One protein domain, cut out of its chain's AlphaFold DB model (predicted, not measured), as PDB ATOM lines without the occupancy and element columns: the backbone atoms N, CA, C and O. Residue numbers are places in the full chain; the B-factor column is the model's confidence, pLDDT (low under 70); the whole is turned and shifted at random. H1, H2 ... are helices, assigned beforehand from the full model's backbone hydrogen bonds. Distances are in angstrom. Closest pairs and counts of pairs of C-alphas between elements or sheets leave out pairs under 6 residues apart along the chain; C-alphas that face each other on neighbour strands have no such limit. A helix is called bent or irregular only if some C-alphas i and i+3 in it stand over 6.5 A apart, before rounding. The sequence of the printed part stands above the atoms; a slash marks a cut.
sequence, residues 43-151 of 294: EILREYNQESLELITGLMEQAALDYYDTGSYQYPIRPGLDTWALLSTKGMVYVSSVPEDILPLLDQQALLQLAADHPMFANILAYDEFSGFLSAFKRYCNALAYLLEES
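AT A GLANCE: This is residues 43 to 151 of the 294 residues of an uncharacterized protein of Catenovulum sp. CCB-QB4 (UniProt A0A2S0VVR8). Two helical lobes lie side by side: in one, the long helix H2 makes a side and short H1, H3 and H4 gather near its first half; in the other, H5 and H8 cross, and H7 makes a corner with H8 and a hairpin with H6. After H2 the chain folds back toward H3, and residues 96 to 107 link the lobes. The printed part has 109 residues, with eight named helices, H1 to H8 in order, and no named strand: all helix. It is compact, radius of gyration of the C-alphas 14.2 A, spanning 41 by 38 by 25 A.

IN THESE COORDINATES: H1, residues 43 to 47, begins at C-alpha 43 (-20.553, -40.758, -41.675); it is only just irregular, C-alphas 44 and 47 being 6.6 A apart. H2, residues 50 to 70, is 30.0 A long. H3 is residues 82 to 85, H4 89 to 95, H5 108 to 116 at 12.2 A, H6 121 to 126, and H7 130 to 140 at 15.4 A. H8, residues 142 to 149, ends at C-alpha 149 (-25.141, -14.491, -35.487).

HOW THE PARTS SIT: H1 and H4 only just touch, with 3 pairs of C-alphas within 8 A, closest Ile 44 and Lys 90, 6.3 A. H2 and H4 are close but not clearly touching, closest C-alphas Met 60 and Val 95, 7.3 A. H3 is close to but not clearly touching H4, closest C-alphas Trp 84 and Met 92, 7.2 A. H4 and H7 are likewise close but not clearly touching, closest C-alphas Val 93 and Tyr 140, 5.7 A. H5 and H8 touch, closest C-alphas Leu 111 and Ala 143, 5.2 A, at a steep tilt of 45 degrees, opposite ways. H7 and H8 only just touch, with 3 pairs within 8 A, only at the corner, closest C-alphas Lys 138 and Ala 145, 5.6 A. H6 and H7 form a hairpin, closest C-alphas Ile 124 and Phe 133, 5.6 A. H2 and H5 are apart. Every O i to N i+4 pair is within hydrogen-bond range in H2, H4, H5 and H8, against 6 of 7 in H7, 0 of 1 in H1 and 0 of 2 in H6; O i to N i+3 pairs within range are 1 of 2 in H1 and 3 of 3 in H6, and H3 is too short for an i+4 pair.

THE WHOLE: The two C-alphas farthest apart, Glu 51 and Ser 151, are 42.6 A apart. The printed part has no cut; the links H2 to H3 and H4 to H5 are long. Mean pLDDT of the printed part is 89.2, and residues 43 to 46 are under 70.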
ATOM      1  N   GLU A  43     -21.617 -40.008 -42.340       59.00
ATOM      2  CA  GLU A  43     -20.553 -40.758 -41.675       59.00
ATOM      3  C   GLU A  43     -20.896 -41.076 -40.214       59.00
ATOM      4  O   GLU A  43     -20.702 -42.218 -39.798       59.00
ATOM      5  N   ILE A  44     -21.524 -40.141 -39.489       61.59
ATOM      6  CA  ILE A  44     -22.086 -40.349 -38.137       61.59
ATOM      7  C   ILE A  44     -23.078 -41.517 -38.128       61.59
ATOM      8  O   ILE A  44     -23.117 -42.315 -37.194       61.59
ATOM      9  N   LEU A  45     -23.861 -41.643 -39.199       62.34
ATOM     10  CA  LEU A  45     -24.916 -42.638 -39.323       62.34
ATOM     11  C   LEU A  45     -24.413 -44.036 -39.751       62.34
ATOM     12  O   LEU A  45     -25.138 -45.015 -39.608       62.34
ATOM     13  N   ARG A  46     -23.156 -44.201 -40.196       63.12
ATOM     14  CA  ARG A  46     -22.614 -45.527 -40.590       63.12
ATOM     15  C   ARG A  46     -22.453 -46.510 -39.430       63.12
ATOM     16  O   ARG A  46     -22.284 -47.704 -39.672       63.12
ATOM     17  N   GLU A  47     -22.476 -46.020 -38.193       70.50
ATOM     18  CA  GLU A  47     -22.324 -46.826 -36.977       70.50
ATOM     19  C   GLU A  47     -23.602 -47.598 -36.605       70.50
ATOM     20  O   GLU A  47     -23.550 -48.525 -35.795       70.50
ATOM     21  N   TYR A  48     -24.741 -47.255 -37.212       77.81
ATOM     22  CA  TYR A  48     -26.045 -47.825 -36.882       77.81
ATOM     23  C   TYR A  48     -26.502 -48.837 -37.932       77.81
ATOM     24  O   TYR A  48     -26.165 -48.754 -39.114       77.81
ATOM     25  N   ASN A  49     -27.310 -49.808 -37.502       83.25
ATOM     26  CA  ASN A  49     -27.968 -50.706 -38.443       83.25
ATOM     27  C   ASN A  49     -29.043 -49.949 -39.251       83.25
ATOM     28  O   ASN A  49     -29.556 -48.916 -38.820       83.25
ATOM     29  N   GLN A  50     -29.393 -50.491 -40.417       84.38
ATOM     30  CA  GLN A  50     -30.318 -49.857 -41.361       84.38
ATOM     31  C   GLN A  50     -31.686 -49.521 -40.741       84.38
ATOM     32  O   GLN A  50     -32.227 -48.454 -41.004       84.38
ATOM     33  N   GLU A  51     -32.223 -50.398 -39.891       85.38
ATOM     34  CA  GLU A  51     -33.536 -50.213 -39.260       85.38
ATOM     35  C   GLU A  51     -33.533 -49.027 -38.284       85.38
ATOM     36  O   GLU A  51     -34.438 -48.195 -38.297       85.38
ATOM     37  N   SER A  52     -32.477 -48.894 -37.476       84.44
ATOM     38  CA  SER A  52     -32.302 -47.751 -36.576       84.44
ATOM     39  C   SER A  52     -32.142 -46.437 -37.342       84.44
ATOM     40  O   SER A  52     -32.673 -45.417 -36.909       84.44
ATOM     41  N   LEU A  53     -31.460 -46.455 -38.490       83.62
ATOM     42  CA  LEU A  53     -31.304 -45.274 -39.342       83.62
ATOM     43  C   LEU A  53     -32.614 -44.814 -39.965       83.62
ATOM     44  O   LEU A  53     -32.906 -43.618 -39.947       83.62
ATOM     45  N   GLU A  54     -33.399 -45.748 -40.495       89.00
ATOM     46  CA  GLU A  54     -34.715 -45.455 -41.063       89.00
ATOM     47  C   GLU A  54     -35.652 -44.878 -39.999       89.00
ATOM     48  O   GLU A  54     -36.323 -43.879 -40.253       89.00
ATOM     49  N   LEU A  55     -35.629 -45.431 -38.781       90.69
ATOM     50  CA  LEU A  55     -36.407 -44.910 -37.659       90.69
ATOM     51  C   LEU A  55     -35.979 -43.489 -37.257       90.69
ATOM     52  O   LEU A  55     -36.830 -42.610 -37.149       90.69
ATOM     53  N   ILE A  56     -34.680 -43.253 -37.032       90.25
ATOM     54  CA  ILE A  56     -34.160 -41.934 -36.627       90.25
ATOM     55  C   ILE A  56     -34.481 -40.883 -37.692       90.25
ATOM     56  O   ILE A  56     -34.983 -39.808 -37.366       90.25
ATOM     57  N   THR A  57     -34.228 -41.206 -38.961       90.00
ATOM     58  CA  THR A  57     -34.471 -40.293 -40.084       90.00
ATOM     59  C   THR A  57     -35.958 -39.982 -40.216       90.00
ATOM     60  O   THR A  57     -36.323 -38.813 -40.280       90.00
ATOM     61  N   GLY A  58     -36.828 -40.996 -40.154       93.88
ATOM     62  CA  GLY A  58     -38.275 -40.795 -40.240       93.88
ATOM     63  C   GLY A  58     -38.838 -39.931 -39.105       93.88
ATOM     64  O   GLY A  58     -39.719 -39.110 -39.340       93.88
ATOM     65  N   LEU A  59     -38.307 -40.059 -37.883       95.19
ATOM     66  CA  LEU A  59     -38.694 -39.199 -36.756       95.19
ATOM     67  C   LEU A  59     -38.278 -37.737 -36.971       95.19
ATOM     68  O   LEU A  59     -39.042 -36.829 -36.651       95.19
ATOM     69  N   MET A  60     -37.079 -37.509 -37.511       94.12
ATOM     70  CA  MET A  60     -36.570 -36.167 -37.813       94.12
ATOM     71  C   MET A  60     -37.353 -35.504 -38.950       94.12
ATOM     72  O   MET A  60     -37.750 -34.347 -38.831       94.12
ATOM     73  N   GLU A  61     -37.635 -36.250 -40.020       94.12
ATOM     74  CA  GLU A  61     -38.463 -35.785 -41.138       94.12
ATOM     75  C   GLU A  61     -39.884 -35.448 -40.678       94.12
ATOM     76  O   GLU A  61     -40.418 -34.406 -41.055       94.12
ATOM     77  N   GLN A  62     -40.484 -36.277 -39.817       95.88
ATOM     78  CA  GLN A  62     -41.809 -35.991 -39.273       95.88
ATOM     79  C   GLN A  62     -41.811 -34.720 -38.417       95.88
ATOM     80  O   GLN A  62     -42.707 -33.901 -38.579       95.88
ATOM     81  N   ALA A  63     -40.802 -34.504 -37.565       95.62
ATOM     82  CA  ALA A  63     -40.697 -33.271 -36.781       95.62
ATOM     83  C   ALA A  63     -40.568 -32.019 -37.666       95.62
ATOM     84  O   ALA A  63     -41.126 -30.968 -37.349       95.62
ATOM     85  N   ALA A  64     -39.863 -32.133 -38.795       94.44
ATOM     86  CA  ALA A  64     -39.778 -31.058 -39.774       94.44
ATOM     87  C   ALA A  64     -41.137 -30.780 -40.443       94.44
ATOM     88  O   ALA A  64     -41.531 -29.625 -40.586       94.44
ATOM     89  N   LEU A  65     -41.887 -31.824 -40.812       95.19
ATOM     90  CA  LEU A  65     -43.245 -31.681 -41.351       95.19
ATOM     91  C   LEU A  65     -44.207 -31.066 -40.325       95.19
ATOM     92  O   LEU A  65     -44.948 -30.145 -40.663       95.19
ATOM     93  N   ASP A  66     -44.140 -31.509 -39.069       95.88
ATOM     94  CA  ASP A  66     -44.957 -30.981 -37.974       95.88
ATOM     95  C   ASP A  66     -44.707 -29.479 -37.760       95.88
ATOM     96  O   ASP A  66     -45.641 -28.734 -37.451       95.88
ATOM     97  N   TYR A  67     -43.476 -28.999 -37.973       95.25
ATOM     98  CA  TYR A  67     -43.182 -27.565 -37.959       95.25
ATOM     99  C   TYR A  67     -43.937 -26.815 -39.062       95.25
ATOM    100  O   TYR A  67     -44.549 -25.789 -38.776       95.25
ATOM    101  N   TYR A  68     -43.948 -27.311 -40.301       94.38
ATOM    102  CA  TYR A  68     -44.677 -26.647 -41.390       94.38
ATOM    103  C   TYR A  68     -46.199 -26.644 -41.175       94.38
ATOM    104  O   TYR A  68     -46.876 -25.723 -41.637       94.38
ATOM    105  N   ASP A  69     -46.728 -27.621 -40.436       94.44
ATOM    106  CA  ASP A  69     -48.150 -27.700 -40.094       94.44
ATOM    107  C   ASP A  69     -48.531 -26.827 -38.883       94.44
ATOM    108  O   ASP A  69     -49.622 -26.250 -38.849       94.44
ATOM    109  N   THR A  70     -47.660 -26.732 -37.873       94.81
ATOM    110  CA  THR A  70     -47.988 -26.121 -36.567       94.81
ATOM    111  C   THR A  70     -47.269 -24.804 -36.275       94.81
ATOM    112  O   THR A  70     -47.705 -24.053 -35.403       94.81
ATOM    113  N   GLY A  71     -46.172 -24.519 -36.974       92.44
ATOM    114  CA  GLY A  71     -45.260 -23.408 -36.700       92.44
ATOM    115  C   GLY A  71     -44.329 -23.624 -35.501       92.44
ATOM    116  O   GLY A  71     -43.614 -22.697 -35.131       92.44
ATOM    117  N   SER A  72     -44.319 -24.809 -34.876       92.31
ATOM    118  CA  SER A  72     -43.463 -25.117 -33.723       92.31
ATOM    119  C   SER A  72     -42.632 -26.366 -33.978       92.31
ATOM    120  O   SER A  72     -43.172 -27.447 -34.191       92.31
ATOM    121  N   TYR A  73     -41.310 -26.237 -33.868       95.56
ATOM    122  CA  TYR A  73     -40.408 -27.384 -33.914       95.56
ATOM    123  C   TYR A  73     -40.248 -27.978 -32.512       95.56
ATOM    124  O   TYR A  73     -40.202 -27.249 -31.522       95.56
ATOM    125  N   GLN A  74     -40.185 -29.303 -32.422       95.38
ATOM    126  CA  GLN A  74     -39.973 -30.043 -31.179       95.38
ATOM    127  C   GLN A  74     -38.951 -31.141 -31.448       95.38
ATOM    128  O   GLN A  74     -39.077 -31.864 -32.435       95.38
ATOM    129  N   TYR A  75     -37.955 -31.297 -30.573       96.25
ATOM    130  CA  TYR A  75     -36.945 -32.340 -30.743       96.25
ATOM    131  C   TYR A  75     -37.590 -33.732 -30.634       96.25
ATOM    132  O   TYR A  75     -38.092 -34.091 -29.560       96.25
ATOM    133  N   PRO A  76     -37.576 -34.546 -31.707       95.69
ATOM    134  CA  PRO A  76     -38.308 -35.810 -31.726       95.69
ATOM    135  C   PRO A  76     -37.599 -36.923 -30.947       95.69
ATOM    136  O   PRO A  76     -38.221 -37.922 -30.587       95.69
ATOM    137  N   ILE A  77     -36.298 -36.768 -30.684       95.25
ATOM    138  CA  ILE A  77     -35.467 -37.749 -29.986       95.25
ATOM    139  C   ILE A  77     -34.772 -37.042 -28.820       95.25
ATOM    140  O   ILE A  77     -34.063 -36.059 -29.011       95.25
ATOM    141  N   ARG A  78     -34.998 -37.530 -27.595       94.12
ATOM    142  CA  ARG A  78     -34.567 -36.880 -26.348       94.12
ATOM    143  C   ARG A  78     -34.223 -37.898 -25.255       94.12
ATOM    144  O   ARG A  78     -34.695 -39.039 -25.343       94.12
ATOM    145  N   PRO A  79     -33.458 -37.507 -24.215       92.44
ATOM    146  CA  PRO A  79     -33.165 -38.367 -23.077       92.44
ATOM    147  C   PRO A  79     -34.405 -39.066 -22.515       92.44
ATOM    148  O   PRO A  79     -35.475 -38.473 -22.391       92.44
ATOM    149  N   GLY A  80     -34.249 -40.345 -22.172       90.25
ATOM    150  CA  GLY A  80     -35.329 -41.191 -21.658       90.25
ATOM    151  C   GLY A  80     -36.102 -41.976 -22.723       90.25
ATOM    152  O   GLY A  80     -36.892 -42.840 -22.354       90.25
ATOM    153  N   LEU A  81     -35.867 -41.732 -24.018       91.12
ATOM    154  CA  LEU A  81     -36.387 -42.573 -25.100       91.12
ATOM    155  C   LEU A  81     -35.424 -43.718 -25.437       91.12
ATOM    156  O   LEU A  81     -34.206 -43.535 -25.417       91.12
ATOM    157  N   ASP A  82     -35.961 -44.874 -25.835       89.94
ATOM    158  CA  ASP A  82     -35.149 -46.021 -26.274       89.94
ATOM    159  C   ASP A  82     -34.235 -45.645 -27.448       89.94
ATOM    160  O   ASP A  82     -33.070 -46.029 -27.483       89.94
ATOM    161  N   THR A  83     -34.734 -44.818 -28.372       89.06
ATOM    162  CA  THR A  83     -33.960 -44.301 -29.508       89.06
ATOM    163  C   THR A  83     -32.774 -43.447 -29.075       89.06
ATOM    164  O   THR A  83     -31.732 -43.514 -29.714       89.06
ATOM    165  N   TRP A  84     -32.885 -42.698 -27.973       93.06
ATOM    166  CA  TRP A  84     -31.787 -41.891 -27.434       93.06
ATOM    167  C   TRP A  84     -30.663 -42.755 -26.862       93.06
ATOM    168  O   TRP A  84     -29.487 -42.456 -27.060       93.06
ATOM    169  N   ALA A  85     -31.014 -43.848 -26.181       88.94
ATOM    170  CA  ALA A  85     -30.043 -44.759 -25.574       88.94
ATOM    171  C   ALA A  85     -29.153 -45.479 -26.603       88.94
ATOM    172  O   ALA A  85     -28.097 -45.999 -26.245       88.94
ATOM    173  N   LEU A  86     -29.569 -45.508 -27.872       86.75
ATOM    174  CA  LEU A  86     -28.807 -46.107 -28.964       86.75
ATOM    175  C   LEU A  86     -27.710 -45.181 -29.500       86.75
ATOM    176  O   LEU A  86     -26.799 -45.670 -30.161       86.75
ATOM    177  N   LEU A  87     -27.793 -43.872 -29.248       88.44
ATOM    178  CA  LEU A  87     -26.968 -42.873 -29.920       88.44
ATOM    179  C   LEU A  87     -25.562 -42.768 -29.319       88.44
ATOM    180  O   LEU A  87     -25.378 -42.681 -28.104       88.44
ATOM    181  N   SER A  88     -24.558 -42.675 -30.190       89.25
ATOM    182  CA  SER A  88     -23.249 -42.120 -29.846       89.25
ATOM    183  C   SER A  88     -23.367 -40.616 -29.579       89.25
ATOM    184  O   SER A  88     -24.345 -39.979 -29.969       89.25
ATOM    185  N   THR A  89     -22.355 -40.000 -28.963       85.06
ATOM    186  CA  THR A  89     -22.358 -38.543 -28.728       85.06
ATOM    187  C   THR A  89     -22.560 -37.749 -30.020       85.06
ATOM    188  O   THR A  89     -23.301 -36.773 -30.018       85.06
ATOM    189  N   LYS A  90     -21.965 -38.187 -31.139       87.44
ATOM    190  CA  LYS A  90     -22.186 -37.554 -32.447       87.44
ATOM    191  C   LYS A  90     -23.631 -37.720 -32.927       87.44
ATOM    192  O   LYS A  90     -24.211 -36.769 -33.435       87.44
ATOM    193  N   GLY A  91     -24.222 -38.899 -32.719       90.50
ATOM    194  CA  GLY A  91     -25.639 -39.139 -33.004       90.50
ATOM    195  C   GLY A  91     -26.564 -38.257 -32.162       90.50
ATOM    196  O   GLY A  91     -27.526 -37.720 -32.692       90.50
ATOM    197  N   MET A  92     -26.245 -38.046 -30.880       92.81
ATOM    198  CA  MET A  92     -27.000 -37.142 -30.004       92.81
ATOM    199  C   MET A  92     -26.965 -35.700 -30.506       92.81
ATOM    200  O   MET A  92     -28.009 -35.054 -30.519       92.81
ATOM    201  N   VAL A  93     -25.799 -35.213 -30.947       91.06
ATOM    202  CA  VAL A  93     -25.680 -33.879 -31.559       91.06
ATOM    203  C   VAL A  93     -26.544 -33.806 -32.816       91.06
ATOM    204  O   VAL A  93     -27.381 -32.921 -32.908       91.06
ATOM    205  N   TYR A  94     -26.425 -34.782 -33.720       91.56
ATOM    206  CA  TYR A  94     -27.206 -34.824 -34.959       91.56
ATOM    207  C   TYR A  94     -28.722 -34.768 -34.715       91.56
ATOM    208  O   TYR A  94     -29.405 -33.932 -35.296       91.56
ATOM    209  N   VAL A  95     -29.258 -35.612 -33.825       93.81
ATOM    210  CA  VAL A  95     -30.713 -35.634 -33.565       93.81
ATOM    211  C   VAL A  95     -31.212 -34.434 -32.757       93.81
ATOM    212  O   VAL A  95     -32.419 -34.212 -32.663       93.81
ATOM    213  N   SER A  96     -30.288 -33.692 -32.143       95.31
ATOM    214  CA  SER A  96     -30.569 -32.454 -31.416       95.31
ATOM    215  C   SER A  96     -30.394 -31.211 -32.293       95.31
ATOM    216  O   SER A  96     -30.583 -30.103 -31.805       95.31
ATOM    217  N   SER A  97     -30.061 -31.368 -33.576       94.38
ATOM    218  CA  SER A  97     -30.004 -30.257 -34.522       94.38
ATOM    219  C   SER A  97     -31.395 -29.919 -35.056       94.38
ATOM    220  O   SER A  97     -32.209 -30.794 -35.363       94.38
ATOM    221  N   VAL A  98     -31.662 -28.625 -35.205       95.56
ATOM    222  CA  VAL A  98     -32.813 -28.126 -35.969       95.56
ATOM    223  C   VAL A  98     -32.486 -28.217 -37.467       95.56
ATOM    224  O   VAL A  98     -31.369 -27.862 -37.843       95.56
ATOM    225  N   PRO A  99     -33.403 -28.665 -38.339       95.00
ATOM    226  CA  PRO A  99     -33.165 -28.692 -39.781       95.00
ATOM    227  C   PRO A  99     -32.763 -27.319 -40.347       95.00
ATOM    228  O   PRO A  99     -33.339 -26.292 -39.987       95.00
ATOM    229  N   GLU A 100     -31.775 -27.299 -41.248       92.75
ATOM    230  CA  GLU A 100     -31.226 -26.066 -41.839       92.75
ATOM    231  C   GLU A 100     -32.259 -25.222 -42.597       92.75
ATOM    232  O   GLU A 100     -32.109 -24.010 -42.703       92.75
ATOM    233  N   ASP A 101     -33.284 -25.850 -43.168       93.12
ATOM    234  CA  ASP A 101     -34.363 -25.166 -43.880       93.12
ATOM    235  C   ASP A 101     -35.371 -24.509 -42.928       93.12
ATOM    236  O   ASP A 101     -36.024 -23.539 -43.313       93.12
ATOM    237  N   ILE A 102     -35.458 -24.997 -41.686       95.81
ATOM    238  CA  ILE A 102     -36.320 -24.453 -40.631       95.81
ATOM    239  C   ILE A 102     -35.632 -23.305 -39.892       95.81
ATOM    240  O   ILE A 102     -36.295 -22.323 -39.577       95.81
ATOM    241  N   LEU A 103     -34.320 -23.392 -39.634       94.50
ATOM    242  CA  LEU A 103     -33.578 -22.399 -38.841       94.50
ATOM    243  C   LEU A 103     -33.848 -20.931 -39.247       94.50
ATOM    244  O   LEU A 103     -34.221 -20.156 -38.368       94.50
ATOM    245  N   PRO A 104     -33.769 -20.536 -40.537       94.94
ATOM    246  CA  PRO A 104     -34.009 -19.151 -40.961       94.94
ATOM    247  C   PRO A 104     -35.466 -18.688 -40.869       94.94
ATOM    248  O   PRO A 104     -35.757 -17.521 -41.127       94.94
ATOM    249  N   LEU A 105     -36.395 -19.604 -40.596       95.44
ATOM    250  CA  LEU A 105     -37.824 -19.321 -40.466       95.44
ATOM    251  C   LEU A 105     -38.231 -19.069 -39.008       95.44
ATOM    252  O   LEU A 105     -39.362 -18.655 -38.749       95.44
ATOM    253  N   LEU A 106     -37.336 -19.347 -38.059       95.25
ATOM    254  CA  LEU A 106     -37.567 -19.160 -36.635       95.25
ATOM    255  C   LEU A 106     -37.238 -17.724 -36.229       95.25
ATOM    256  O   LEU A 106     -36.251 -17.151 -36.679       95.25
ATOM    257  N   ASP A 107     -38.055 -17.157 -35.347       94.69
ATOM    258  CA  ASP A 107     -37.714 -15.904 -34.683       94.69
ATOM    259  C   ASP A 107     -36.766 -16.141 -33.492       94.69
ATOM    260  O   ASP A 107     -36.566 -17.268 -33.025       94.69
ATOM    261  N   GLN A 108     -36.193 -15.056 -32.965       94.88
ATOM    262  CA  GLN A 108     -35.271 -15.102 -31.826       94.88
ATOM    263  C   GLN A 108     -35.864 -15.798 -30.593       94.88
ATOM    264  O   GLN A 108     -35.154 -16.493 -29.862       94.88
ATOM    265  N   GLN A 109     -37.172 -15.642 -30.361       94.56
ATOM    266  CA  GLN A 109     -37.864 -16.270 -29.239       94.56
ATOM    267  C   GLN A 109     -37.903 -17.790 -29.397       94.56
ATOM    268  O   GLN A 109     -37.611 -18.509 -28.439       94.56
ATOM    269  N   ALA A 110     -38.241 -18.277 -30.590       95.25
ATOM    270  CA  ALA A 110     -38.265 -19.694 -30.910       95.25
ATOM    271  C   ALA A 110     -36.857 -20.303 -30.868       95.25
ATOM    272  O   ALA A 110     -36.680 -21.375 -30.292       95.25
ATOM    273  N   LEU A 111     -35.843 -19.602 -31.389       95.75
ATOM    274  CA  LEU A 111     -34.443 -20.041 -31.324       95.75
ATOM    275  C   LEU A 111     -33.949 -20.164 -29.876       95.75
ATOM    276  O   LEU A 111     -33.359 -21.180 -29.505       95.75
ATOM    277  N   LEU A 112     -34.237 -19.168 -29.031       94.69
ATOM    278  CA  LEU A 112     -33.885 -19.205 -27.611       94.69
ATOM    279  C   LEU A 112     -34.612 -20.334 -26.871       94.69
ATOM    280  O   LEU A 112     -34.004 -21.007 -26.036       94.69
ATOM    281  N   GLN A 113     -35.892 -20.557 -27.174       94.12
ATOM    282  CA  GLN A 113     -36.657 -21.649 -26.575       94.12
ATOM    283  C   GLN A 113     -36.091 -23.013 -26.987       94.12
ATOM    284  O   GLN A 113     -35.884 -23.866 -26.132       94.12
ATOM    285  N   LEU A 114     -35.743 -23.199 -28.261       95.38
ATOM    286  CA  LEU A 114     -35.104 -24.422 -28.748       95.38
ATOM    287  C   LEU A 114     -33.717 -24.647 -28.141       95.38
ATOM    288  O   LEU A 114     -33.335 -25.796 -27.917       95.38
ATOM    289  N   ALA A 115     -32.965 -23.585 -27.854       94.62
ATOM    290  CA  ALA A 115     -31.704 -23.696 -27.130       94.62
ATOM    291  C   ALA A 115     -31.918 -24.105 -25.661       94.62
ATOM    292  O   ALA A 115     -31.166 -24.929 -25.142       94.62
ATOM    293  N   ALA A 116     -32.951 -23.583 -24.996       91.81
ATOM    294  CA  ALA A 116     -33.307 -23.984 -23.632       91.81
ATOM    295  C   ALA A 116     -33.824 -25.436 -23.568       91.81
ATOM    296  O   ALA A 116     -33.429 -26.193 -22.686       91.81
ATOM    297  N   ASP A 117     -34.633 -25.851 -24.542       93.12
ATOM    298  CA  ASP A 117     -35.208 -27.201 -24.628       93.12
ATOM    299  C   ASP A 117     -34.257 -28.224 -25.276       93.12
ATOM    300  O   ASP A 117     -34.637 -29.372 -25.523       93.12
ATOM    301  N   HIS A 118     -33.017 -27.822 -25.576       94.81
ATOM    302  CA  HIS A 118     -32.064 -28.659 -26.288       94.81
ATOM    303  C   HIS A 118     -31.803 -29.970 -25.517       94.81
ATOM    304  O   HIS A 118     -31.384 -29.923 -24.354       94.81
ATOM    305  N   PRO A 119     -31.943 -31.156 -26.144       94.00
ATOM    306  CA  PRO A 119     -31.875 -32.445 -25.448       94.00
ATOM    307  C   PRO A 119     -30.570 -32.697 -24.679       94.00
ATOM    308  O   PRO A 119     -30.542 -33.460 -23.716       94.00
ATOM    309  N   MET A 120     -29.478 -32.045 -25.090       90.56
ATOM    310  CA  MET A 120     -28.164 -32.136 -24.441       90.56
ATOM    311  C   MET A 120     -27.878 -31.037 -23.398       90.56
ATOM    312  O   MET A 120     -26.751 -30.977 -22.908       90.56
ATOM    313  N   PHE A 121     -28.835 -30.170 -23.039       88.25
ATOM    314  CA  PHE A 121     -28.588 -29.066 -22.095       88.25
ATOM    315  C   PHE A 121     -28.093 -29.558 -20.725       88.25
ATOM    316  O   PHE A 121     -27.174 -28.981 -20.146       88.25
ATOM    317  N   ALA A 122     -28.624 -30.689 -20.243       83.44
ATOM    318  CA  ALA A 122     -28.233 -31.307 -18.972       83.44
ATOM    319  C   ALA A 122     -26.730 -31.640 -18.871       83.44
ATOM    320  O   ALA A 122     -26.206 -31.777 -17.763       83.44
ATOM    321  N   ASN A 123     -26.009 -31.699 -19.999       85.31
ATOM    322  CA  ASN A 123     -24.556 -31.869 -20.007       85.31
ATOM    323  C   ASN A 123     -23.813 -30.723 -19.317       85.31
ATOM    324  O   ASN A 123     -22.648 -30.907 -18.987       85.31
ATOM    325  N   ILE A 124     -24.461 -29.587 -19.042       81.44
ATOM    326  CA  ILE A 124     -23.926 -28.535 -18.168       81.44
ATOM    327  C   ILE A 124     -23.381 -29.085 -16.845       81.44
ATOM    328  O   ILE A 124     -22.345 -28.630 -16.374       81.44
ATOM    329  N   LEU A 125     -24.026 -30.112 -16.282       77.12
ATOM    330  CA  LEU A 125     -23.619 -30.739 -15.022       77.12
ATOM    331  C   LEU A 125     -22.304 -31.530 -15.130       77.12
ATOM    332  O   LEU A 125     -21.750 -31.926 -14.109       77.12
ATOM    333  N   ALA A 126     -21.814 -31.780 -16.347       81.81
ATOM    334  CA  ALA A 126     -20.560 -32.484 -16.604       81.81
ATOM    335  C   ALA A 126     -19.346 -31.546 -16.739       81.81
ATOM    336  O   ALA A 126     -18.236 -32.032 -16.951       81.81
ATOM    337  N   TYR A 127     -19.541 -30.227 -16.646       79.19
ATOM    338  CA  TYR A 127     -18.468 -29.240 -16.732       79.19
ATOM    339  C   TYR A 127     -18.201 -28.611 -15.367       79.19
ATOM    340  O   TYR A 127     -19.125 -28.170 -14.687       79.19
ATOM    341  N   ASP A 128     -16.921 -28.512 -15.007       72.44
ATOM    342  CA  ASP A 128     -16.487 -27.812 -13.793       72.44
ATOM    343  C   ASP A 128     -16.709 -26.296 -13.910       72.44
ATOM    344  O   ASP A 128     -17.074 -25.623 -12.945       72.44
ATOM    345  N   GLU A 129     -16.512 -25.760 -15.119       73.31
ATOM    346  CA  GLU A 129     -16.654 -24.341 -15.424       73.31
ATOM    347  C   GLU A 129     -17.748 -24.090 -16.454       73.31
ATOM    348  O   GLU A 129     -17.803 -24.703 -17.526       73.31
ATOM    349  N   PHE A 130     -18.582 -23.101 -16.148       76.12
ATOM    350  CA  PHE A 130     -19.709 -22.726 -16.987       76.12
ATOM    351  C   PHE A 130     -19.268 -22.237 -18.387       76.12
ATOM    352  O   PHE A 130     -19.889 -22.575 -19.394       76.12
ATOM    353  N   SER A 131     -18.156 -21.503 -18.477       77.44
ATOM    354  CA  SER A 131     -17.551 -21.059 -19.745       77.44
ATOM    355  C   SER A 131     -17.195 -22.234 -20.669       77.44
ATOM    356  O   SER A 131     -17.417 -22.167 -21.881       77.44
ATOM    357  N   GLY A 132     -16.688 -23.331 -20.096       81.44
ATOM    358  CA  GLY A 132     -16.379 -24.565 -20.815       81.44
ATOM    359  C   GLY A 132     -17.630 -25.228 -21.391       81.44
ATOM    360  O   GLY A 132     -17.627 -25.626 -22.560       81.44
ATOM    361  N   PHE A 133     -18.714 -25.281 -20.608       84.69
ATOM    362  CA  PHE A 133     -20.015 -25.743 -21.094       84.69
ATOM    363  C   PHE A 133     -20.522 -24.865 -22.237       84.69
ATOM    364  O   PHE A 133     -20.823 -25.395 -23.300       84.69
ATOM    365  N   LEU A 134     -20.581 -23.541 -22.058       85.56
ATOM    366  CA  LEU A 134     -21.146 -22.637 -23.062       85.56
ATOM    367  C   LEU A 134     -20.391 -22.716 -24.395       85.56
ATOM    368  O   LEU A 134     -21.016 -22.799 -25.453       85.56
ATOM    369  N   SER A 135     -19.055 -22.764 -24.350       86.31
ATOM    370  CA  SER A 135     -18.223 -22.940 -25.546       86.31
ATOM    371  C   SER A 135     -18.541 -24.245 -26.277       86.31
ATOM    372  O   SER A 135     -18.643 -24.264 -27.503       86.31
ATOM    373  N   ALA A 136     -18.737 -25.339 -25.539       86.56
ATOM    374  CA  ALA A 136     -19.119 -26.612 -26.128       86.56
ATOM    375  C   ALA A 136     -20.558 -26.579 -26.667       86.56
ATOM    376  O   ALA A 136     -20.799 -27.028 -27.782       86.56
ATOM    377  N   PHE A 137     -21.489 -26.004 -25.908       90.38
ATOM    378  CA  PHE A 137     -22.910 -25.954 -26.222       90.38
ATOM    379  C   PHE A 137     -23.195 -25.165 -27.500       90.38
ATOM    380  O   PHE A 137     -23.932 -25.648 -28.355       90.38
ATOM    381  N   LYS A 138     -22.510 -24.033 -27.705       90.06
ATOM    382  CA  LYS A 138     -22.561 -23.261 -28.960       90.06
ATOM    383  C   LYS A 138     -22.175 -24.070 -30.201       90.06
ATOM    384  O   LYS A 138     -22.630 -23.750 -31.288       90.06
ATOM    385  N   ARG A 139     -21.341 -25.110 -30.061       88.00
ATOM    386  CA  ARG A 139     -20.942 -25.970 -31.191       88.00
ATOM    387  C   ARG A 139     -21.958 -27.057 -31.514       88.00
ATOM    388  O   ARG A 139     -21.928 -27.583 -32.616       88.00
ATOM    389  N   TYR A 140     -22.785 -27.449 -30.548       88.88
ATOM    390  CA  TYR A 140     -23.713 -28.572 -30.707       88.88
ATOM    391  C   TYR A 140     -25.166 -28.118 -30.869       88.88
ATOM    392  O   TYR A 140     -25.961 -28.860 -31.428       88.88
ATOM    393  N   CYS A 141     -25.511 -26.916 -30.397       94.75
ATOM    394  CA  CYS A 141     -26.838 -26.329 -30.533       94.75
ATOM    395  C   CYS A 141     -26.843 -25.321 -31.688       94.75
ATOM    396  O   CYS A 141     -26.482 -24.154 -31.517       94.75
ATOM    397  N   ASN A 142     -27.266 -25.770 -32.870       95.44
ATOM    398  CA  ASN A 142     -27.302 -24.922 -34.060       95.44
ATOM    399  C   ASN A 142     -28.332 -23.780 -33.962       95.44
ATOM    400  O   ASN A 142     -28.078 -22.705 -34.492       95.44
ATOM    401  N   ALA A 143     -29.426 -23.951 -33.211       95.62
ATOM    402  CA  ALA A 143     -30.368 -22.868 -32.908       95.62
ATOM    403  C   ALA A 143     -29.718 -21.727 -32.107       95.62
ATOM    404  O   ALA A 143     -29.937 -20.555 -32.406       95.62
ATOM    405  N   LEU A 144     -28.880 -22.058 -31.116       94.81
ATOM    406  CA  LEU A 144     -28.137 -21.053 -30.358       94.81
ATOM    407  C   LEU A 144     -27.078 -20.374 -31.229       94.81
ATOM    408  O   LEU A 144     -26.931 -19.159 -31.158       94.81
ATOM    409  N   ALA A 145     -26.339 -21.144 -32.032       93.50
ATOM    410  CA  ALA A 145     -25.361 -20.579 -32.958       93.50
ATOM    411  C   ALA A 145     -26.026 -19.571 -33.907       93.50
ATOM    412  O   ALA A 145     -25.565 -18.437 -33.997       93.50
ATOM    413  N   TYR A 146     -27.160 -19.952 -34.504       94.62
ATOM    414  CA  TYR A 146     -27.935 -19.095 -35.398       94.62
ATOM    415  C   TYR A 146     -28.422 -17.815 -34.702       94.62
ATOM    416  O   TYR A 146     -28.214 -16.722 -35.218       94.62
ATOM    417  N   LEU A 147     -28.985 -17.929 -33.491       94.19
ATOM    418  CA  LEU A 147     -29.419 -16.773 -32.695       94.19
ATOM    419  C   LEU A 147     -28.285 -15.766 -32.464       94.19
ATOM    420  O   LEU A 147     -28.510 -14.564 -32.531       94.19
ATOM    421  N   LEU A 148     -27.074 -16.243 -32.165       91.62
ATOM    422  CA  LEU A 148     -25.937 -15.384 -31.823       91.62
ATOM    423  C   LEU A 148     -25.276 -14.711 -33.032       91.62
ATOM    424  O   LEU A 148     -24.468 -13.802 -32.841       91.62
ATOM    425  N   GLU A 149     -25.596 -15.140 -34.253       90.69
ATOM    426  CA  GLU A 149     -25.141 -14.491 -35.487       90.69
ATOM    427  C   GLU A 149     -26.005 -13.275 -35.869       90.69
ATOM    428  O   GLU A 149     -25.591 -12.456 -36.693       90.69
ATOM    429  N   GLU A 150     -27.184 -13.114 -35.260       85.69
ATOM    430  CA  GLU A 150     -28.070 -11.983 -35.528       85.69
ATOM    431  C   GLU A 150     -27.555 -10.668 -34.919       85.69
ATOM    432  O   GLU A 150     -27.081 -10.618 -33.783       85.69
ATOM    433  N   SER A 151     -27.704  -9.557 -35.652       77.00
ATOM    434  CA  SER A 151     -27.140  -8.252 -35.265       77.00
ATOM    435  C   SER A 151     -27.672  -7.686 -33.945       77.00
ATOM    436  O   SER A 151     -26.974  -6.901 -33.309       77.00
TER     437      SER A 151